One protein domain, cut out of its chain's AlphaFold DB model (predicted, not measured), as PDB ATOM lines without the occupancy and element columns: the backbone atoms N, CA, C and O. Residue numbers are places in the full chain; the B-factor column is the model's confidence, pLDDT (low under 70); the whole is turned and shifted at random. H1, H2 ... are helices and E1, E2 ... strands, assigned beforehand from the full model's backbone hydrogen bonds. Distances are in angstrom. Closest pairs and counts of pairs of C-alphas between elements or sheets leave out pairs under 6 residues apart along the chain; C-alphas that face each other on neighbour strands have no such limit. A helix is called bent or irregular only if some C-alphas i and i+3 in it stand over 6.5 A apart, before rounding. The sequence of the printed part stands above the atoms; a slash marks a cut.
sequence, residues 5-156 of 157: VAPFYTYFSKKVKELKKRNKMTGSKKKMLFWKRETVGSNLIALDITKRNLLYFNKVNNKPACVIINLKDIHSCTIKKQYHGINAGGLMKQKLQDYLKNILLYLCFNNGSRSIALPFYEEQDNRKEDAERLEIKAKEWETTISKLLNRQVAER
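What this domain is: This is residues 5 to 156 of the 157 residues of an uncharacterized protein of Ilyomonas limi (UniProt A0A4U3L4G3). Two antiparallel sheets, partly face to face in a loose sandwich, share one long helix, H4, which runs along strands of both, mainly over the smaller sheet. Residues 13 to 18 and 20 to 28, mostly of H1, stick out at one end, and the small helices H2 and H3 lie past the ends of E6 and E7 at the other. The 152 printed residues hold, in order, E1 H1 E2 E3 E4 E5 E6 H2 H3 E7 E8 H4, with sheet orders E1 E5 E4 E3 E2 and E6 E7 E8. The class is mixed, helices and strands; the whole is loose, with a radius of gyration of the C-alphas of 18.4 A, and elongated, spanning 68 by 40 by 27 A.

How they stand to each other: The larger sheet has E1 (residues 5 to 7), E5 (63 to 70), E4 (53 to 60), E3 (43 to 48) and E2 (36 to 40); it is twisted, with C-alphas up to 4.0 A off its best plane. E2 E3 E4 E5 form a meander, each strand the antiparallel neighbour of the one before. N 38 and O 45 are 2.8 A apart across E2 and E3, N 46 and O 55 2.8 A across E3 and E4, N 56 and O 67 2.9 A across E4 and E5, and N 66 and O 6 3.3 A across E5 and E1, each within hydrogen-bond range. H1 (8 to 23) only grazes this sheet with residues 8 to 12; its closest C-alpha pair with E5 is Phe 8 and Ala 65, 5.1 A. The twisted second sheet has E6 (74 to 83), E7 (100 to 109) and E8 (115 to 122), which bends by 53 degrees at residue 119. N 78 and O 106 are 2.9 A apart across the antiparallel neighbours E6 and E7, and N 105 and O 118 2.9 A across the antiparallel neighbours E7 and E8, each within hydrogen-bond range. The sheets form a sandwich, two sheets face to face, their facing parts 11.3 A centre to centre. H4 (128 to 154) makes two layers, a helix on one face of a sheet, with each: its height is 8.5 A over E6 E7 E8 and 10.6 A over the larger sheet. Its closest C-alpha pair with E6 is Cys 77 and Glu 142, 5.7 A. H3 (96 to 99) only grazes the second sheet; H2 (90 to 93) is on neither sheet. H1 has every O i to N i+4 pair within hydrogen-bond range, H4 21 of 23; H2 and H3 are too short for such a pair.

Where its parts are: E1 begins at C-alpha 5 (273.535, 239.918, 227.258). H1 is 21.6 A long, E6 25.6 A, E7 26.0 A and H4 40.0 A, ending at C-alpha 154 (281.232, 217.688, 208.007). H4 is irregular, only just: C-alphas 129 and 132 are 7.0 A apart.

The domain as a whole: The C-alphas farthest apart are those of Met 25 and Gly 89, 68.3 A. The printed part has no cut, and the link H1 to E2 is long. Mean pLDDT of the printed part is 79.0; residues 5 to 34, 60, 112 and 152 to 156 are under 70.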
ATOM      1  N   VAL A   5     272.823 239.414 226.080       45.97
ATOM      2  CA  VAL A   5     273.535 239.918 227.258       45.97
ATOM      3  C   VAL A   5     272.517 239.965 228.393       45.97
ATOM      4  O   VAL A   5     271.642 240.829 228.412       45.97
ATOM      5  N   ALA A   6     272.572 238.998 229.308       43.44
ATOM      6  CA  ALA A   6     271.670 238.949 230.457       43.44
ATOM      7  C   ALA A   6     272.438 239.215 231.764       43.44
ATOM      8  O   ALA A   6     273.503 238.621 231.974       43.44
ATOM      9  N   PRO A   7     271.897 240.039 232.686       42.31
ATOM     10  CA  PRO A   7     272.415 240.144 234.046       42.31
ATOM     11  C   PRO A   7     272.416 238.766 234.717       42.31
ATOM     12  O   PRO A   7     271.391 238.076 234.721       42.31
ATOM     13  N   PHE A   8     273.541 238.372 235.318       41.38
ATOM     14  CA  PHE A   8     273.770 237.035 235.886       41.38
ATOM     15  C   PHE A   8     272.629 236.534 236.784       41.38
ATOM     16  O   PHE A   8     272.162 235.406 236.615       41.38
ATOM     17  N   TYR A   9     272.109 237.382 237.679       41.06
ATOM     18  CA  TYR A   9     271.001 237.020 238.569       41.06
ATOM     19  C   TYR A   9     269.723 236.655 237.802       41.06
ATOM     20  O   TYR A   9     269.029 235.709 238.169       41.06
ATOM     21  N   THR A  10     269.411 237.353 236.710       38.91
ATOM     22  CA  THR A  10     268.194 237.092 235.926       38.91
ATOM     23  C   THR A  10     268.304 235.803 235.119       38.91
ATOM     24  O   THR A  10     267.347 235.033 235.063       38.91
ATOM     25  N   TYR A  11     269.483 235.497 234.567       46.16
ATOM     26  CA  TYR A  11     269.709 234.243 233.850       46.16
ATOM     27  C   TYR A  11     269.752 233.049 234.806       46.16
ATOM     28  O   TYR A  11     269.055 232.061 234.577       46.16
ATOM     29  N   PHE A  12     270.499 233.147 235.909       45.94
ATOM     30  CA  PHE A  12     270.579 232.071 236.894       45.94
ATOM     31  C   PHE A  12     269.220 231.848 237.575       45.94
ATOM     32  O   PHE A  12     268.761 230.715 237.626       45.94
ATOM     33  N   SER A  13     268.492 232.890 237.994       49.25
ATOM     34  CA  SER A  13     267.189 232.730 238.667       49.25
ATOM     35  C   SER A  13     266.065 232.266 237.732       49.25
ATOM     36  O   SER A  13     265.315 231.360 238.100       49.25
ATOM     37  N   LYS A  14     265.953 232.813 236.511       52.22
ATOM     38  CA  LYS A  14     264.916 232.418 235.542       52.22
ATOM     39  C   LYS A  14     265.182 231.013 235.004       52.22
ATOM     40  O   LYS A  14     264.253 230.219 234.897       52.22
ATOM     41  N   LYS A  15     266.449 230.654 234.765       50.34
ATOM     42  CA  LYS A  15     266.834 229.321 234.278       50.34
ATOM     43  C   LYS A  15     266.830 228.264 235.381       50.34
ATOM     44  O   LYS A  15     266.400 227.151 235.114       50.34
ATOM     45  N   VAL A  16     267.195 228.591 236.625       48.66
ATOM     46  CA  VAL A  16     266.990 227.699 237.786       48.66
ATOM     47  C   VAL A  16     265.495 227.492 238.055       48.66
ATOM     48  O   VAL A  16     265.093 226.366 238.349       48.66
ATOM     49  N   LYS A  17     264.647 228.521 237.890       47.25
ATOM     50  CA  LYS A  17     263.177 228.382 237.962       47.25
ATOM     51  C   LYS A  17     262.617 227.505 236.832       47.25
ATOM     52  O   LYS A  17     261.841 226.597 237.115       47.25
ATOM     53  N   GLU A  18     263.043 227.715 235.586       53.09
ATOM     54  CA  GLU A  18     262.689 226.872 234.428       53.09
ATOM     55  C   GLU A  18     263.138 225.413 234.619       53.09
ATOM     56  O   GLU A  18     262.378 224.485 234.352       53.09
ATOM     57  N   LEU A  19     264.353 225.194 235.133       42.69
ATOM     58  CA  LEU A  19     264.900 223.864 235.412       42.69
ATOM     59  C   LEU A  19     264.164 223.172 236.566       42.69
ATOM     60  O   LEU A  19     263.884 221.983 236.462       42.69
ATOM     61  N   LYS A  20     263.772 223.894 237.627       40.00
ATOM     62  CA  LYS A  20     262.894 223.352 238.684       40.00
ATOM     63  C   LYS A  20     261.512 222.966 238.141       40.00
ATOM     64  O   LYS A  20     260.982 221.938 238.552       40.00
ATOM     65  N   LYS A  21     260.945 223.746 237.210       47.78
ATOM     66  CA  LYS A  21     259.664 223.427 236.552       47.78
ATOM     67  C   LYS A  21     259.766 222.190 235.649       47.78
ATOM     68  O   LYS A  21     258.900 221.327 235.727       47.78
ATOM     69  N   ARG A  22     260.831 222.060 234.847       43.44
ATOM     70  CA  ARG A  22     261.038 220.904 233.946       43.44
ATOM     71  C   ARG A  22     261.437 219.620 234.685       43.44
ATOM     72  O   ARG A  22     260.964 218.546 234.331       43.44
ATOM     73  N   ASN A  23     262.220 219.723 235.760       40.00
ATOM     74  CA  ASN A  23     262.607 218.569 236.585       40.00
ATOM     75  C   ASN A  23     261.455 218.007 237.437       40.00
ATOM     76  O   ASN A  23     261.571 216.890 237.930       40.00
ATOM     77  N   LYS A  24     260.347 218.746 237.608       43.38
ATOM     78  CA  LYS A  24     259.114 218.207 238.209       43.38
ATOM     79  C   LYS A  24     258.296 217.342 237.239       43.38
ATOM     80  O   LYS A  24     257.500 216.545 237.710       43.38
ATOM     81  N   MET A  25     258.480 217.490 235.923       42.97
ATOM     82  CA  MET A  25     257.687 216.784 234.899       42.97
ATOM     83  C   MET A  25     258.420 215.618 234.231       42.97
ATOM     84  O   MET A  25     257.789 214.746 233.650       42.97
ATOM     85  N   THR A  26     259.744 215.562 234.330       38.38
ATOM     86  CA  THR A  26     260.530 214.431 233.834       38.38
ATOM     87  C   THR A  26     261.614 214.131 234.852       38.38
ATOM     88  O   THR A  26     262.435 215.005 235.129       38.38
ATOM     89  N   GLY A  27     261.650 212.913 235.395       38.72
ATOM     90  CA  GLY A  27     262.650 212.445 236.367       38.72
ATOM     91  C   GLY A  27     264.096 212.390 235.843       38.72
ATOM     92  O   GLY A  27     264.921 211.655 236.378       38.72
ATOM     93  N   SER A  28     264.437 213.148 234.796       42.09
ATOM     94  CA  SER A  28     265.768 213.166 234.201       42.09
ATOM     95  C   SER A  28     266.623 214.272 234.826       42.09
ATOM     96  O   SER A  28     266.463 215.466 234.570       42.09
ATOM     97  N   LYS A  29     267.579 213.867 235.663       40.91
ATOM     98  CA  LYS A  29     268.671 214.712 236.161       40.91
ATOM     99  C   LYS A  29     269.610 215.100 235.005       40.91
ATOM    100  O   LYS A  29     270.751 214.650 234.966       40.91
ATOM    101  N   LYS A  30     269.199 215.959 234.067       42.91
ATOM    102  CA  LYS A  30     270.162 216.585 233.141       42.91
ATOM    103  C   LYS A  30     270.905 217.707 233.871       42.91
ATOM    104  O   LYS A  30     270.610 218.890 233.705       42.91
ATOM    105  N   LYS A  31     271.875 217.317 234.711       48.06
ATOM    106  CA  LYS A  31     272.955 218.210 235.160       48.06
ATOM    107  C   LYS A  31     273.606 218.801 233.907       48.06
ATOM    108  O   LYS A  31     273.884 218.082 232.952       48.06
ATOM    109  N   MET A  32     273.815 220.112 233.902       48.75
ATOM    110  CA  MET A  32     274.567 220.788 232.852       48.75
ATOM    111  C   MET A  32     276.013 220.276 232.920       48.75
ATOM    112  O   MET A  32     276.761 220.648 233.821       48.75
ATOM    113  N   LEU A  33     276.369 219.340 232.039       55.59
ATOM    114  CA  LEU A  33     277.719 218.799 231.930       55.59
ATOM    115  C   LEU A  33     278.539 219.797 231.114       55.59
ATOM    116  O   LEU A  33     278.563 219.748 229.886       55.59
ATOM    117  N   PHE A  34     279.160 220.758 231.797       59.00
ATOM    118  CA  PHE A  34     280.211 221.549 231.169       59.00
ATOM    119  C   PHE A  34     281.356 220.611 230.818       59.00
ATOM    120  O   PHE A  34     281.909 219.969 231.708       59.00
ATOM    121  N   TRP A  35     281.687 220.526 229.533       76.62
ATOM    122  CA  TRP A  35     282.766 219.668 229.059       76.62
ATOM    123  C   TRP A  35     284.134 220.271 229.393       76.62
ATOM    124  O   TRP A  35     285.025 219.570 229.859       76.62
ATOM    125  N   LYS A  36     284.271 221.592 229.238       84.06
ATOM    126  CA  LYS A  36     285.439 222.365 229.684       84.06
ATOM    127  C   LYS A  36     284.964 223.613 230.418       84.06
ATOM    128  O   LYS A  36     283.971 224.228 230.026       84.06
ATOM    129  N   ARG A  37     285.658 223.979 231.491       89.62
ATOM    130  CA  ARG A  37     285.445 225.216 232.245       89.62
ATOM    131  C   ARG A  37     286.790 225.727 232.714       89.62
ATOM    132  O   ARG A  37     287.594 224.938 233.198       89.62
ATOM    133  N   GLU A  38     287.004 227.026 232.605       87.81
ATOM    134  CA  GLU A  38     288.259 227.637 232.998       87.81
ATOM    135  C   GLU A  38     288.058 229.062 233.500       87.81
ATOM    136  O   GLU A  38     287.307 229.841 232.914       87.81
ATOM    137  N   THR A  39     288.743 229.392 234.591       85.94
ATOM    138  CA  THR A  39     288.841 230.761 235.098       85.94
ATOM    139  C   THR A  39     290.033 231.450 234.445       85.94
ATOM    140  O   THR A  39     291.143 230.908 234.430       85.94
ATOM    141  N   VAL A  40     289.793 232.644 233.912       82.19
ATOM    142  CA  VAL A  40     290.747 233.435 233.141       82.19
ATOM    143  C   VAL A  40     290.705 234.868 233.670       82.19
ATOM    144  O   VAL A  40     289.768 235.617 233.394       82.19
ATOM    145  N   GLY A  41     291.671 235.218 234.522       74.25
ATOM    146  CA  GLY A  41     291.613 236.447 235.316       74.25
ATOM    147  C   GLY A  41     290.372 236.471 236.217       74.25
ATOM    148  O   GLY A  41     290.124 235.532 236.975       74.25
ATOM    149  N   SER A  42     289.574 237.534 236.106       75.56
ATOM    150  CA  SER A  42     288.286 237.690 236.799       75.56
ATOM    151  C   SER A  42     287.096 237.077 236.042       75.56
ATOM    152  O   SER A  42     285.966 237.097 236.543       75.56
ATOM    153  N   ASN A  43     287.344 236.512 234.857       85.44
ATOM    154  CA  ASN A  43     286.334 235.978 233.954       85.44
ATOM    155  C   ASN A  43     286.274 234.444 234.024       85.44
ATOM    156  O   ASN A  43     287.238 233.768 234.385       85.44
ATOM    157  N   LEU A  44     285.128 233.871 233.659       88.25
ATOM    158  CA  LEU A  44     284.932 232.422 233.557       88.25
ATOM    159  C   LEU A  44     284.486 232.083 232.140       88.25
ATOM    160  O   LEU A  44     283.503 232.633 231.649       88.25
ATOM    161  N   ILE A  45     285.157 231.130 231.510       92.12
ATOM    162  CA  ILE A  45     284.762 230.572 230.219       92.12
ATOM    163  C   ILE A  45     284.328 229.116 230.406       92.12
ATOM    164  O   ILE A  45     284.952 228.345 231.139       92.12
ATOM    165  N   ALA A  46     283.209 228.728 229.799       91.38
ATOM    166  CA  ALA A  46     282.662 227.381 229.925       91.38
ATOM    167  C   ALA A  46     282.032 226.897 228.620       91.38
ATOM    168  O   ALA A  46     281.379 227.655 227.910       91.38
ATOM    169  N   LEU A  47     282.187 225.606 228.337       90.44
ATOM    170  CA  LEU A  47     281.702 224.960 227.126       90.44
ATOM    171  C   LEU A  47     280.645 223.908 227.453       90.44
ATOM    172  O   LEU A  47     280.919 222.928 228.147       90.44
ATOM    173  N   ASP A  48     279.446 224.096 226.915       87.81
ATOM    174  CA  ASP A  48     278.374 223.101 226.898       87.81
ATOM    175  C   ASP A  48     278.372 222.428 225.519       87.81
ATOM    176  O   ASP A  48     277.824 222.965 224.552       87.81
ATOM    177  N   ILE A  49     279.023 221.265 225.423       82.00
ATOM    178  CA  ILE A  49     279.175 220.541 224.154       82.00
ATOM    179  C   ILE A  49     277.836 219.985 223.653       82.00
ATOM    180  O   ILE A  49     277.575 219.995 222.452       82.00
ATOM    181  N   THR A  50     276.948 219.575 224.569       81.06
ATOM    182  CA  THR A  50     275.629 219.020 224.238       81.06
ATOM    183  C   THR A  50     274.755 220.066 223.560       81.06
ATOM    184  O   THR A  50     274.017 219.750 222.630       81.06
ATOM    185  N   LYS A  51     274.840 221.322 224.006       81.56
ATOM    186  CA  LYS A  51     274.092 222.437 223.408       81.56
ATOM    187  C   LYS A  51     274.895 223.248 222.397       81.56
ATOM    188  O   LYS A  51     274.337 224.185 221.838       81.56
ATOM    189  N   ARG A  52     276.171 222.908 222.178       88.12
ATOM    190  CA  ARG A  52     277.130 223.680 221.372       88.12
ATOM    191  C   ARG A  52     277.140 225.168 221.747       88.12
ATOM    192  O   ARG A  52     277.121 226.029 220.877       88.12
ATOM    193  N   ASN A  53     277.155 225.465 223.046       90.69
ATOM    194  CA  ASN A  53     277.200 226.838 223.546       90.69
ATOM    195  C   ASN A  53     278.506 227.106 224.283       90.69
ATOM    196  O   ASN A  53     278.892 226.342 225.170       90.69
ATOM    197  N   LEU A  54     279.121 228.238 223.967       91.81
ATOM    198  CA  LEU A  54     280.170 228.842 224.766       91.81
ATOM    199  C   LEU A  54     279.544 229.879 225.699       91.81
ATOM    200  O   LEU A  54     278.703 230.681 225.299       91.81
ATOM    201  N   LEU A  55     279.936 229.836 226.960       91.19
ATOM    202  CA  LEU A  55     279.478 230.745 227.994       91.19
ATOM    203  C   LEU A  55     280.676 231.533 228.476       91.19
ATOM    204  O   LEU A  55     281.689 230.944 228.855       91.19
ATOM    205  N   TYR A  56     280.534 232.845 228.482       89.69
ATOM    206  CA  TYR A  56     281.540 233.753 228.991       89.69
ATOM    207  C   TYR A  56     280.918 234.599 230.089       89.69
ATOM    208  O   TYR A  56     279.911 235.274 229.872       89.69
ATOM    209  N   PHE A  57     281.478 234.516 231.284       87.06
ATOM    210  CA  PHE A  57     281.050 235.295 232.431       87.06
ATOM    211  C   PHE A  57     282.108 236.343 232.712       87.06
ATOM    212  O   PHE A  57     283.279 236.005 232.883       87.06
ATOM    213  N   ASN A  58     281.671 237.590 232.790       82.94
ATOM    214  CA  ASN A  58     282.521 238.724 233.100       82.94
ATOM    215  C   ASN A  58     281.810 239.698 234.036       82.94
ATOM    216  O   ASN A  58     280.629 239.547 234.364       82.94
ATOM    217  N   LYS A  59     282.543 240.713 234.486       76.31
ATOM    218  CA  LYS A  59     281.967 241.873 235.163       76.31
ATOM    219  C   LYS A  59     281.948 243.042 234.184       76.31
ATOM    220  O   LYS A  59     282.982 243.412 233.652       76.31
ATOM    221  N   VAL A  60     280.778 243.634 233.969       69.31
ATOM    222  CA  VAL A  60     280.614 244.874 233.196       69.31
ATOM    223  C   VAL A  60     280.073 245.927 234.156       69.31
ATOM    224  O   VAL A  60     279.008 245.726 234.740       69.31
ATOM    225  N   ASN A  61     280.805 247.024 234.372       71.19
ATOM    226  CA  ASN A  61     280.452 248.077 235.340       71.19
ATOM    227  C   ASN A  61     280.161 247.522 236.749       71.19
ATOM    228  O   ASN A  61     279.116 247.806 237.337       71.19
ATOM    229  N   ASN A  62     281.044 246.651 237.258       72.81
ATOM    230  CA  ASN A  62     280.884 245.908 238.519       72.81
ATOM    231  C   ASN A  62     279.644 245.003 238.619       72.81
ATOM    232  O   ASN A  62     279.399 244.405 239.668       72.81
ATOM    233  N   LYS A  63     278.883 244.828 237.535       73.81
ATOM    234  CA  LYS A  63     277.733 243.926 237.496       73.81
ATOM    235  C   LYS A  63     278.116 242.621 236.801       73.81
ATOM    236  O   LYS A  63     278.698 242.654 235.716       73.81
ATOM    237  N   PRO A  64     277.785 241.463 237.393       76.38
ATOM    238  CA  PRO A  64     278.043 240.182 236.760       76.38
ATOM    239  C   PRO A  64     277.167 240.036 235.507       76.38
ATOM    240  O   PRO A  64     275.934 240.115 235.567       76.38
ATOM    241  N   ALA A  65     277.818 239.803 234.376       79.88
ATOM    242  CA  ALA A  65     277.210 239.588 233.076       79.88
ATOM    243  C   ALA A  65     277.580 238.195 232.555       79.88
ATOM    244  O   ALA A  65     278.620 237.624 232.883       79.88
ATOM    245  N   CYS A  66     276.674 237.619 231.771       84.06
ATOM    246  CA  CYS A  66     276.911 236.363 231.079       84.06
ATOM    247  C   CYS A  66     276.565 236.549 229.608       84.06
ATOM    248  O   CYS A  66     275.448 236.950 229.269       84.06
ATOM    249  N   VAL A  67     277.530 236.234 228.753       85.12
ATOM    250  CA  VAL A  67     277.363 236.163 227.310       85.12
ATOM    251  C   VAL A  67     277.260 234.695 226.923       85.12
ATOM    252  O   VAL A  67     278.095 233.870 227.299       85.12
ATOM    253  N   ILE A  68     276.213 234.369 226.173       88.19
ATOM    254  CA  ILE A  68     275.965 233.025 225.658       88.19
ATOM    255  C   ILE A  68     276.146 233.074 224.151       88.19
ATOM    256  O   ILE A  68     275.442 233.810 223.463       88.19
ATOM    257  N   ILE A  69     277.083 232.281 223.649       89.06
ATOM    258  CA  ILE A  69     277.456 232.242 222.243       89.06
ATOM    259  C   ILE A  69     277.109 230.858 221.716       89.06
ATOM    260  O   ILE A  69     277.670 229.853 222.154       89.06
ATOM    261  N   ASN A  70     276.169 230.805 220.779       89.88
ATOM    262  CA  ASN A  70     275.858 229.575 220.070       89.88
ATOM    263  C   ASN A  70     276.947 229.317 219.027       89.88
ATOM    264  O   ASN A  70     277.087 230.073 218.069       89.88
ATOM    265  N   LEU A  71     277.706 228.234 219.200       91.06
ATOM    266  CA  LEU A  71     278.802 227.882 218.300       91.06
ATOM    267  C   LEU A  71     278.313 227.553 216.887       91.06
ATOM    268  O   LEU A  71     279.093 227.657 215.951       91.06
ATOM    269  N   LYS A  72     277.022 227.240 216.698       89.31
ATOM    270  CA  LYS A  72     276.456 227.047 215.355       89.31
ATOM    271  C   LYS A  72     276.465 228.313 214.504       89.31
ATOM    272  O   LYS A  72     276.445 228.198 213.278       89.31
ATOM    273  N   ASP A  73     276.482 229.476 215.149       89.75
ATOM    274  CA  ASP A  73     276.484 230.786 214.501       89.75
ATOM    275  C   ASP A  73     277.906 231.320 214.256       89.75
ATOM    276  O   ASP A  73     278.061 232.384 213.656       89.75
ATOM    277  N   ILE A  74     278.932 230.593 214.710       91.81
ATOM    278  CA  ILE A  74     280.342 230.963 214.586       91.81
ATOM    279  C   ILE A  74     280.949 230.288 213.355       91.81
ATOM    280  O   ILE A  74     280.798 229.086 213.154       91.81
ATOM    281  N   HIS A  75     281.649 231.086 212.558       91.31
ATOM    282  CA  HIS A  75     282.398 230.664 211.381       91.31
ATOM    283  C   HIS A  75     283.826 230.263 211.739       91.31
ATOM    284  O   HIS A  75     284.310 229.218 211.315       91.31
ATOM    285  N   SER A  76     284.503 231.089 212.537       93.44
ATOM    286  CA  SER A  76     285.892 230.859 212.920       93.44
ATOM    287  C   SER A  76     286.179 231.339 214.336       93.44
ATOM    288  O   SER A  76     285.516 232.230 214.875       93.44
ATOM    289  N   CYS A  77     287.180 230.709 214.941       95.12
ATOM    290  CA  CYS A  77     287.721 231.040 216.247       95.12
ATOM    291  C   CYS A  77     289.226 231.231 216.080       95.12
ATOM    292  O   CYS A  77     289.889 230.331 215.566       95.12
ATOM    293  N   THR A  78     289.741 232.400 216.459       96.06
ATOM    294  CA  THR A  78     291.164 232.738 216.327       96.06
ATOM    295  C   THR A  78     291.676 233.493 217.540       96.06
ATOM    296  O   THR A  78     290.916 234.217 218.182       96.06
ATOM    297  N   ILE A  79     292.964 233.389 217.845       96.12
ATOM    298  CA  ILE A  79     293.594 234.250 218.851       96.12
ATOM    299  C   ILE A  79     294.104 235.526 218.206       96.12
ATOM    300  O   ILE A  79     294.772 235.503 217.174       96.12
ATOM    301  N   LYS A  80     293.849 236.654 218.867       95.12
ATOM    302  CA  LYS A  80     294.451 237.940 218.526       95.12
ATOM    303  C   LYS A  80     295.231 238.483 219.709       95.12
ATOM    304  O   LYS A  80     294.711 238.567 220.819       95.12
ATOM    305  N   LYS A  81     296.471 238.885 219.445       95.38
ATOM    306  CA  LYS A  81     297.311 239.621 220.389       95.38
ATOM    307  C   LYS A  81     297.312 241.090 219.999       95.38
ATOM    308  O   LYS A  81     297.506 241.413 218.829       95.38
ATOM    309  N   GLN A  82     297.054 241.961 220.962       94.62
ATOM    310  CA  GLN A  82     297.150 243.406 220.791       94.62
ATOM    311  C   GLN A  82     298.362 243.897 221.562       94.62
ATOM    312  O   GLN A  82     298.566 243.487 222.703       94.62
ATOM    313  N   TYR A  83     299.132 244.781 220.944       94.25
ATOM    314  CA  TYR A  83     300.318 245.379 221.538       94.25
ATOM    315  C   TYR A  83     300.131 246.892 221.637       94.25
ATOM    316  O   TYR A  83     299.336 247.478 220.898       94.25
ATOM    317  N   HIS A  84     300.857 247.517 222.553       93.12
ATOM    318  CA  HIS A  84     301.034 248.964 222.563       93.12
ATOM    319  C   HIS A  84     301.785 249.435 221.317       93.12
ATOM    320  O   HIS A  84     302.390 248.641 220.593       93.12
ATOM    321  N   GLY A  85     301.752 250.745 221.074       91.00
ATOM    322  CA  GLY A  85     302.583 251.356 220.042       91.00
ATOM    323  C   GLY A  85     304.063 251.089 220.321       91.00
ATOM    324  O   GLY A  85     304.542 251.314 221.431       91.00
ATOM    325  N   ILE A  86     304.777 250.602 219.308       91.06
ATOM    326  CA  ILE A  86     306.218 250.359 219.373       91.06
ATOM    327  C   ILE A  86     306.901 251.496 218.618       91.06
ATOM    328  O   ILE A  86     306.759 251.613 217.401       91.06
ATOM    329  N   ASN A  87     307.643 252.336 219.337       89.50
ATOM    330  CA  ASN A  87     308.428 253.408 218.726       89.50
ATOM    331  C   ASN A  87     309.634 252.843 217.958       89.50
ATOM    332  O   ASN A  87     310.104 251.735 218.239       89.50
ATOM    333  N   ALA A  88     310.179 253.626 217.025       88.50
ATOM    334  CA  ALA A  88     311.406 253.267 216.317       88.50
ATOM    335  C   ALA A  88     312.540 252.951 217.315       88.50
ATOM    336  O   ALA A  88     312.810 253.722 218.236       88.50
ATOM    337  N   GLY A  89     313.168 251.780 217.167       86.94
ATOM    338  CA  GLY A  89     314.199 251.284 218.090       86.94
ATOM    339  C   GLY A  89     313.679 250.680 219.405       86.94
ATOM    340  O   GLY A  89     314.476 250.176 220.194       86.94
ATOM    341  N   GLY A  90     312.364 250.659 219.651       82.56
ATOM    342  CA  GLY A  90     311.774 250.120 220.884       82.56
ATOM    343  C   GLY A  90     312.074 248.635 221.120       82.56
ATOM    344  O   GLY A  90     312.327 248.227 222.255       82.56
ATOM    345  N   LEU A  91     312.141 247.842 220.047       88.44
ATOM    346  CA  LEU A  91     312.484 246.415 220.108       88.44
ATOM    347  C   LEU A  91     313.982 246.136 220.309       88.44
ATOM    348  O   LEU A  91     314.354 244.998 220.573       88.44
ATOM    349  N   MET A  92     314.852 247.147 220.203       87.62
ATOM    350  CA  MET A  92     316.271 246.986 220.554       87.62
ATOM    351  C   MET A  92     316.489 247.009 222.072       87.62
ATOM    352  O   MET A  92     317.482 246.478 222.555       87.62
ATOM    353  N   LYS A  93     315.572 247.638 222.820       84.19
ATOM    354  CA  LYS A  93     315.670 247.815 224.278       84.19
ATOM    355  C   LYS A  93     314.763 246.869 225.065       84.19
ATOM    356  O   LYS A  93     315.041 246.600 226.228       84.19
ATOM    357  N   GLN A  94     313.671 246.411 224.456       88.56
ATOM    358  CA  GLN A  94     312.629 245.604 225.092       88.56
ATOM    359  C   GLN A  94     312.156 244.497 224.150       88.56
ATOM    360  O   GLN A  94     312.233 244.624 222.928       88.56
ATOM    361  N   LYS A  95     311.639 243.405 224.709       88.62
ATOM    362  CA  LYS A  95     311.064 242.299 223.939       88.62
ATOM    363  C   LYS A  95     309.653 242.664 223.485       88.62
ATOM    364  O   LYS A  95     308.947 243.415 224.145       88.62
ATOM    365  N   LEU A  96     309.183 242.054 222.396       88.81
ATOM    366  CA  LEU A  96     307.811 242.251 221.903       88.81
ATOM    367  C   LEU A  96     306.742 241.962 222.979       88.81
ATOM    368  O   LEU A  96     305.711 242.628 223.018       88.81
ATOM    369  N   GLN A  97     307.000 240.992 223.864       86.94
ATOM    370  CA  GLN A  97     306.105 240.655 224.975       86.94
ATOM    371  C   GLN A  97     305.937 241.801 225.982       86.94
ATOM    372  O   GLN A  97     304.869 241.917 226.574       86.94
ATOM    373  N   ASP A  98     306.928 242.684 226.120       88.81
ATOM    374  CA  ASP A  98     306.854 243.823 227.043       88.81
ATOM    375  C   ASP A  98     305.789 244.840 226.609       88.81
ATOM    376  O   ASP A  98     305.235 245.559 227.445       88.81
ATOM    377  N   TYR A  99     305.463 244.842 225.312       92.38
ATOM    378  CA  TYR A  99     304.422 245.661 224.698       92.38
ATOM    379  C   TYR A  99     303.062 244.956 224.643       92.38
ATOM    380  O   TYR A  99     302.118 245.530 224.101       92.38
ATOM    381  N   LEU A 100     302.928 243.715 225.128       94.44
ATOM    382  CA  LEU A 100     301.670 242.976 225.050       94.44
ATOM    383  C   LEU A 100     300.598 243.652 225.910       94.44
ATOM    384  O   LEU A 100     300.696 243.701 227.134       94.44
ATOM    385  N   LYS A 101     299.536 244.105 225.249       94.81
ATOM    386  CA  LYS A 101     298.385 244.748 225.875       94.81
ATOM    387  C   LYS A 101     297.298 243.733 226.205       94.81
ATOM    388  O   LYS A 101     296.890 243.635 227.356       94.81
ATOM    389  N   ASN A 102     296.853 242.967 225.204       94.62
ATOM    390  CA  ASN A 102     295.749 242.016 225.351       94.62
ATOM    391  C   ASN A 102     295.998 240.704 224.599       94.62
ATOM    392  O   ASN A 102     296.557 240.706 223.500       94.62
ATOM    393  N   ILE A 103     295.469 239.601 225.133       95.31
ATOM    394  CA  ILE A 103     295.258 238.340 224.406       95.31
ATOM    395  C   ILE A 103     293.755 238.093 224.353       95.31
ATOM    396  O   ILE A 103     293.098 238.009 225.390       95.31
ATOM    397  N   LEU A 104     293.210 237.975 223.147       94.81
ATOM    398  CA  LEU A 104     291.777 237.878 222.894       94.81
ATOM    399  C   LEU A 104     291.461 236.592 222.133       94.81
ATOM    400  O   LEU A 104     292.078 236.306 221.108       94.81
ATOM    401  N   LEU A 105     290.441 235.868 222.585       95.19
ATOM    402  CA  LEU A 105     289.802 234.816 221.806       95.19
ATOM    403  C   LEU A 105     288.720 235.456 220.927       95.19
ATOM    404  O   LEU A 105     287.701 235.943 221.418       95.19
ATOM    405  N   TYR A 106     288.975 235.499 219.627       94.75
ATOM    406  CA  TYR A 106     288.178 236.201 218.635       94.75
ATOM    407  C   TYR A 106     287.272 235.224 217.888       94.75
ATOM    408  O   TYR A 106     287.749 234.320 217.201       94.75
ATOM    409  N   LEU A 107     285.960 235.414 218.007       93.19
ATOM    410  CA  LEU A 107     284.952 234.578 217.361       93.19
ATOM    411  C   LEU A 107     284.261 235.382 216.264       93.19
ATOM    412  O   LEU A 107     283.625 236.401 216.549       93.19
ATOM    413  N   CYS A 108     284.369 234.922 215.023       91.88
ATOM    414  CA  CYS A 108     283.709 235.529 213.871       91.88
ATOM    415  C   CYS A 108     282.407 234.789 213.577       91.88
ATOM    416  O   CYS A 108     282.394 233.563 213.509       91.88
ATOM    417  N   PHE A 109     281.311 235.519 213.391       89.81
ATOM    418  CA  PHE A 109     280.012 234.926 213.078       89.81
ATOM    419  C   PHE A 109     279.883 234.617 211.580       89.81
ATOM    420  O   PHE A 109     280.507 235.268 210.743       89.81
ATOM    421  N   ASN A 110     279.018 233.660 211.229       84.81
ATOM    422  CA  ASN A 110     278.756 233.235 209.841       84.81
ATOM    423  C   ASN A 110     278.310 234.364 208.900       84.81
ATOM    424  O   ASN A 110     278.430 234.235 207.689       84.81
ATOM    425  N   ASN A 111     277.796 235.471 209.436       81.00
ATOM    426  CA  ASN A 111     277.372 236.625 208.648       81.00
ATOM    427  C   ASN A 111     278.497 237.643 208.372       81.00
ATOM    428  O   ASN A 111     278.198 238.728 207.874       81.00
ATOM    429  N   GLY A 112     279.751 237.339 208.743       65.94
ATOM    430  CA  GLY A 112     280.981 238.085 208.419       65.94
ATOM    431  C   GLY A 112     281.133 239.477 209.050       65.94
ATOM    432  O   GLY A 112     282.243 239.933 209.291       65.94
ATOM    433  N   SER A 113     280.025 240.140 209.372       71.81
ATOM    434  CA  SER A 113     279.952 241.522 209.862       71.81
ATOM    435  C   SER A 113     280.021 241.643 211.383       71.81
ATOM    436  O   SER A 113     280.117 242.748 211.915       71.81
ATOM    437  N   ARG A 114     279.937 240.522 212.108       83.06
ATOM    438  CA  ARG A 114     279.947 240.512 213.571       83.06
ATOM    439  C   ARG A 114     281.043 239.604 214.088       83.06
ATOM    440  O   ARG A 114     281.216 238.476 213.630       83.06
ATOM    441  N   SER A 115     281.729 240.094 215.106       87.94
ATOM    442  CA  SER A 115     282.714 239.339 215.860       87.94
ATOM    443  C   SER A 115     282.623 239.695 217.330       87.94
ATOM    444  O   SER A 115     282.292 240.829 217.674       87.94
ATOM    445  N   ILE A 116     282.947 238.738 218.188       90.44
ATOM    446  CA  ILE A 116     283.095 238.969 219.620       90.44
ATOM    447  C   ILE A 116     284.523 238.634 220.039       90.44
ATOM    448  O   ILE A 116     285.086 237.629 219.605       90.44
ATOM    449  N   ALA A 117     285.105 239.495 220.867       91.69
ATOM    450  CA  ALA A 117     286.407 239.286 221.477       91.69
ATOM    451  C   ALA A 117     286.208 238.948 222.954       91.69
ATOM    452  O   ALA A 117     285.576 239.711 223.683       91.69
ATOM    453  N   LEU A 118     286.731 237.803 223.381       92.38
ATOM    454  CA  LEU A 118     286.711 237.371 224.773       92.38
ATOM    455  C   LEU A 118     288.130 237.503 225.336       92.38
ATOM    456  O   LEU A 118     289.014 236.770 224.882       92.38
ATOM    457  N   PRO A 119     288.388 238.433 226.269       92.06
ATOM    458  CA  PRO A 119     289.725 238.615 226.805       92.06
ATOM    459  C   PRO A 119     290.170 237.419 227.647       92.06
ATOM    460  O   PRO A 119     289.414 236.894 228.474       92.06
ATOM    461  N   PHE A 120     291.413 237.004 227.394       92.56
ATOM    462  CA  PHE A 120     292.169 236.031 228.175       92.56
ATOM    463  C   PHE A 120     293.285 236.675 228.994       92.56
ATOM    464  O   PHE A 120     293.592 236.207 230.085       92.56
ATOM    465  N   TYR A 121     293.882 237.731 228.454       92.44
ATOM    466  CA  TYR A 121     294.851 238.567 229.142       92.44
ATOM    467  C   TYR A 121     294.515 240.022 228.852       92.44
ATOM    468  O   TYR A 121     294.298 240.369 227.688       92.44
ATOM    469  N   GLU A 122     294.512 240.842 229.893       91.38
ATOM    470  CA  GLU A 122     294.466 242.298 229.820       91.38
ATOM    471  C   GLU A 122     295.508 242.840 230.800       91.38
ATOM    472  O   GLU A 122     295.455 242.523 231.987       91.38
ATOM    473  N   GLU A 123     296.450 243.660 230.327       91.19
ATOM    474  CA  GLU A 123     297.538 244.204 231.166       91.19
ATOM    475  C   GLU A 123     297.015 244.947 232.413       91.19
ATOM    476  O   GLU A 123     297.657 244.943 233.457       91.19
ATOM    477  N   GLN A 124     295.823 245.547 232.329       88.12
ATOM    478  CA  GLN A 124     295.180 246.249 233.447       88.12
ATOM    479  C   GLN A 124     294.682 245.317 234.568       88.12
ATOM    480  O   GLN A 124     294.600 245.740 235.719       88.12
ATOM    481  N   ASP A 125     294.366 244.059 234.245       86.06
ATOM    482  CA  ASP A 125     293.743 243.095 235.163       86.06
ATOM    483  C   ASP A 125     294.657 241.905 235.494       86.06
ATOM    484  O   ASP A 125     294.339 241.075 236.355       86.06
ATOM    485  N   ASN A 126     295.773 241.756 234.782       88.94
ATOM    486  CA  ASN A 126     296.653 240.600 234.873       88.94
ATOM    487  C   ASN A 126     298.108 241.018 235.038       88.94
ATOM    488  O   ASN A 126     298.545 242.058 234.554       88.94
ATOM    489  N   ARG A 127     298.880 240.169 235.717       89.12
ATOM    490  CA  ARG A 127     300.318 240.377 235.851       89.12
ATOM    491  C   ARG A 127     301.024 239.960 234.562       89.12
ATOM    492  O   ARG A 127     300.590 239.010 233.909       89.12
ATOM    493  N   LYS A 128     302.120 240.632 234.200       88.75
ATOM    494  CA  LYS A 128     302.848 240.347 232.949       88.75
ATOM    495  C   LYS A 128     303.361 238.908 232.891       88.75
ATOM    496  O   LYS A 128     303.351 238.298 231.828       88.75
ATOM    497  N   GLU A 129     303.725 238.333 234.034       89.75
ATOM    498  CA  GLU A 129     304.227 236.960 234.139       89.75
ATOM    499  C   GLU A 129     303.146 235.913 233.814       89.75
ATOM    500  O   GLU A 129     303.461 234.787 233.434       89.75
ATOM    501  N   ASP A 130     301.861 236.272 233.916       90.25
ATOM    502  CA  ASP A 130     300.751 235.386 233.554       90.25
ATOM    503  C   ASP A 130     300.516 235.308 232.038       90.25
ATOM    504  O   ASP A 130     299.817 234.397 231.582       90.25
ATOM    505  N   ALA A 131     301.073 236.234 231.251       91.81
ATOM    506  CA  ALA A 131     300.764 236.384 229.832       91.81
ATOM    507  C   ALA A 131     301.011 235.100 229.028       91.81
ATOM    508  O   ALA A 131     300.137 234.666 228.277       91.81
ATOM    509  N   GLU A 132     302.162 234.452 229.220       92.25
ATOM    510  CA  GLU A 132     302.514 233.221 228.505       92.25
ATOM    511  C   GLU A 132     301.544 232.080 228.838       92.25
ATOM    512  O   GLU A 132     300.980 231.437 227.947       92.25
ATOM    513  N   ARG A 133     301.270 231.876 230.130       93.69
ATOM    514  CA  ARG A 133     300.321 230.861 230.602       93.69
ATOM    515  C   ARG A 133     298.912 231.110 230.058       93.69
ATOM    516  O   ARG A 133     298.211 230.163 229.697       93.69
ATOM    517  N   LEU A 134     298.480 232.368 230.009       93.31
ATOM    518  CA  LEU A 134     297.173 232.761 229.482       93.31
ATOM    519  C   LEU A 134     297.107 232.635 227.952       93.31
ATOM    520  O   LEU A 134     296.059 232.255 227.429       93.31
ATOM    521  N   GLU A 135     298.218 232.848 227.241       94.38
ATOM    522  CA  GLU A 135     298.324 232.579 225.801       94.38
ATOM    523  C   GLU A 135     298.140 231.089 225.497       94.38
ATOM    524  O   GLU A 135     297.381 230.733 224.594       94.38
ATOM    525  N   ILE A 136     298.794 230.212 226.265       94.75
ATOM    526  CA  ILE A 136     298.663 228.757 226.112       94.75
ATOM    527  C   ILE A 136     297.201 228.339 226.294       94.75
ATOM    528  O   ILE A 136     296.642 227.642 225.447       94.75
ATOM    529  N   LYS A 137     296.537 228.841 227.340       94.56
ATOM    530  CA  LYS A 137     295.109 228.579 227.579       94.56
ATOM    531  C   LYS A 137     294.237 229.072 226.428       94.56
ATOM    532  O   LYS A 137     293.356 228.342 225.973       94.56
ATOM    533  N   ALA A 138     294.498 230.273 225.915       94.94
ATOM    534  CA  ALA A 138     293.786 230.792 224.754       94.94
ATOM    535  C   ALA A 138     293.949 229.858 223.534       94.94
ATOM    536  O   ALA A 138     292.949 229.559 222.879       94.94
ATOM    537  N   LYS A 139     295.157 229.320 223.282       96.19
ATOM    538  CA  LYS A 139     295.456 228.341 222.201       96.19
ATOM    539  C   LYS A 139     294.716 227.032 222.363       96.19
ATOM    540  O   LYS A 139     294.179 226.491 221.392       96.19
ATOM    541  N   GLU A 140     294.614 226.526 223.584       95.31
ATOM    542  CA  GLU A 140     293.800 225.344 223.840       95.31
ATOM    543  C   GLU A 140     292.316 225.587 223.547       95.31
ATOM    544  O   GLU A 140     291.636 224.706 223.012       95.31
ATOM    545  N   TRP A 141     291.794 226.761 223.910       95.69
ATOM    546  CA  TRP A 141     290.402 227.131 223.650       95.69
ATOM    547  C   TRP A 141     290.119 227.338 222.168       95.69
ATOM    548  O   TRP A 141     289.129 226.800 221.673       95.69
ATOM    549  N   GLU A 142     290.997 228.039 221.456       96.31
ATOM    550  CA  GLU A 142     290.960 228.171 220.000       96.31
ATOM    551  C   GLU A 142     290.910 226.791 219.342       96.31
ATOM    552  O   GLU A 142     289.960 226.480 218.626       96.31
ATOM    553  N   THR A 143     291.853 225.911 219.686       95.38
ATOM    554  CA  THR A 143     291.920 224.542 219.156       95.38
ATOM    555  C   THR A 143     290.647 223.747 219.455       95.38
ATOM    556  O   THR A 143     290.110 223.061 218.583       95.38
ATOM    557  N   THR A 144     290.151 223.822 220.692       93.44
ATOM    558  CA  THR A 144     288.940 223.108 221.125       93.44
ATOM    559  C   THR A 144     287.722 223.568 220.333       93.44
ATOM    560  O   THR A 144     286.968 222.741 219.821       93.44
ATOM    561  N   ILE A 145     287.523 224.882 220.225       93.94
ATOM    562  CA  ILE A 145     286.373 225.455 219.530       93.94
ATOM    563  C   ILE A 145     286.478 225.162 218.035       93.94
ATOM    564  O   ILE A 145     285.525 224.634 217.472       93.94
ATOM    565  N   SER A 146     287.631 225.391 217.408       93.44
ATOM    566  CA  SER A 146     287.836 225.137 215.976       93.44
ATOM    567  C   SER A 146     287.575 223.675 215.597       93.44
ATOM    568  O   SER A 146     286.926 223.408 214.587       93.44
ATOM    569  N   LYS A 147     287.951 222.706 216.446       91.06
ATOM    570  CA  LYS A 147     287.586 221.289 216.248       91.06
ATOM    571  C   LYS A 147     286.072 221.059 216.249       91.06
ATOM    572  O   LYS A 147     285.577 220.237 215.479       91.06
ATOM    573  N   LEU A 148     285.330 221.758 217.107       89.31
ATOM    574  CA  LEU A 148     283.868 221.655 217.159       89.31
ATOM    575  C   LEU A 148     283.193 222.336 215.966       89.31
ATOM    576  O   LEU A 148     282.182 221.824 215.486       89.31
ATOM    577  N   LEU A 149     283.762 223.438 215.470       89.50
ATOM    578  CA  LEU A 149     283.282 224.117 214.265       89.50
ATOM    579  C   LEU A 149     283.482 223.241 213.019       89.50
ATOM    580  O   LEU A 149     282.552 223.069 212.237       89.50
ATOM    581  N   ASN A 150     284.637 222.586 212.872       83.06
ATOM    582  CA  ASN A 150     284.909 221.723 211.715       83.06
ATOM    583  C   ASN A 150     284.009 220.477 211.671       83.06
ATOM    584  O   ASN A 150     283.545 220.090 210.600       83.06
ATOM    585  N   ARG A 151     283.687 219.877 212.828       74.94
ATOM    586  CA  ARG A 151     282.716 218.765 212.895       74.94
ATOM    587  C   ARG A 151     281.331 219.167 212.388       74.94
ATOM    588  O   ARG A 151     280.638 218.350 211.801       74.94
ATOM    589  N   GLN A 152     280.939 220.423 212.580       61.84
ATOM    590  CA  GLN A 152     279.662 220.931 212.086       61.84
ATOM    591  C   GLN A 152     279.628 221.083 210.563       61.84
ATOM    592  O   GLN A 152     278.560 220.929 209.978       61.84
ATOM    593  N   VAL A 153     280.757 221.410 209.931       61.53
ATOM    594  CA  VAL A 153     280.842 221.484 208.464       61.53
ATOM    595  C   VAL A 153     280.686 220.086 207.867       61.53
ATOM    596  O   VAL A 153     279.900 219.917 206.944       61.53
ATOM    597  N   ALA A 154     281.339 219.078 208.454       60.97
ATOM    598  CA  ALA A 154     281.232 217.688 208.007       60.97
ATOM    599  C   ALA A 154     279.830 217.075 208.199       60.97
ATOM    600  O   ALA A 154     279.416 216.261 207.393       60.97
ATOM    601  N   GLU A 155     279.080 217.463 209.237       57.94
ATOM    602  CA  GLU A 155     277.690 217.008 209.450       57.94
ATOM    603  C   GLU A 155     276.666 217.663 208.500       57.94
ATOM    604  O   GLU A 155     275.500 217.270 208.494       57.94
ATOM    605  N   ARG A 156     277.057 218.720 207.779       56.19
ATOM    606  CA  ARG A 156     276.184 219.480 206.867       56.19
ATOM    607  C   ARG A 156     276.484 219.235 205.386       56.19
ATOM    608  O   ARG A 156     275.709 219.719 204.564       56.19
TER     609      ARG A 156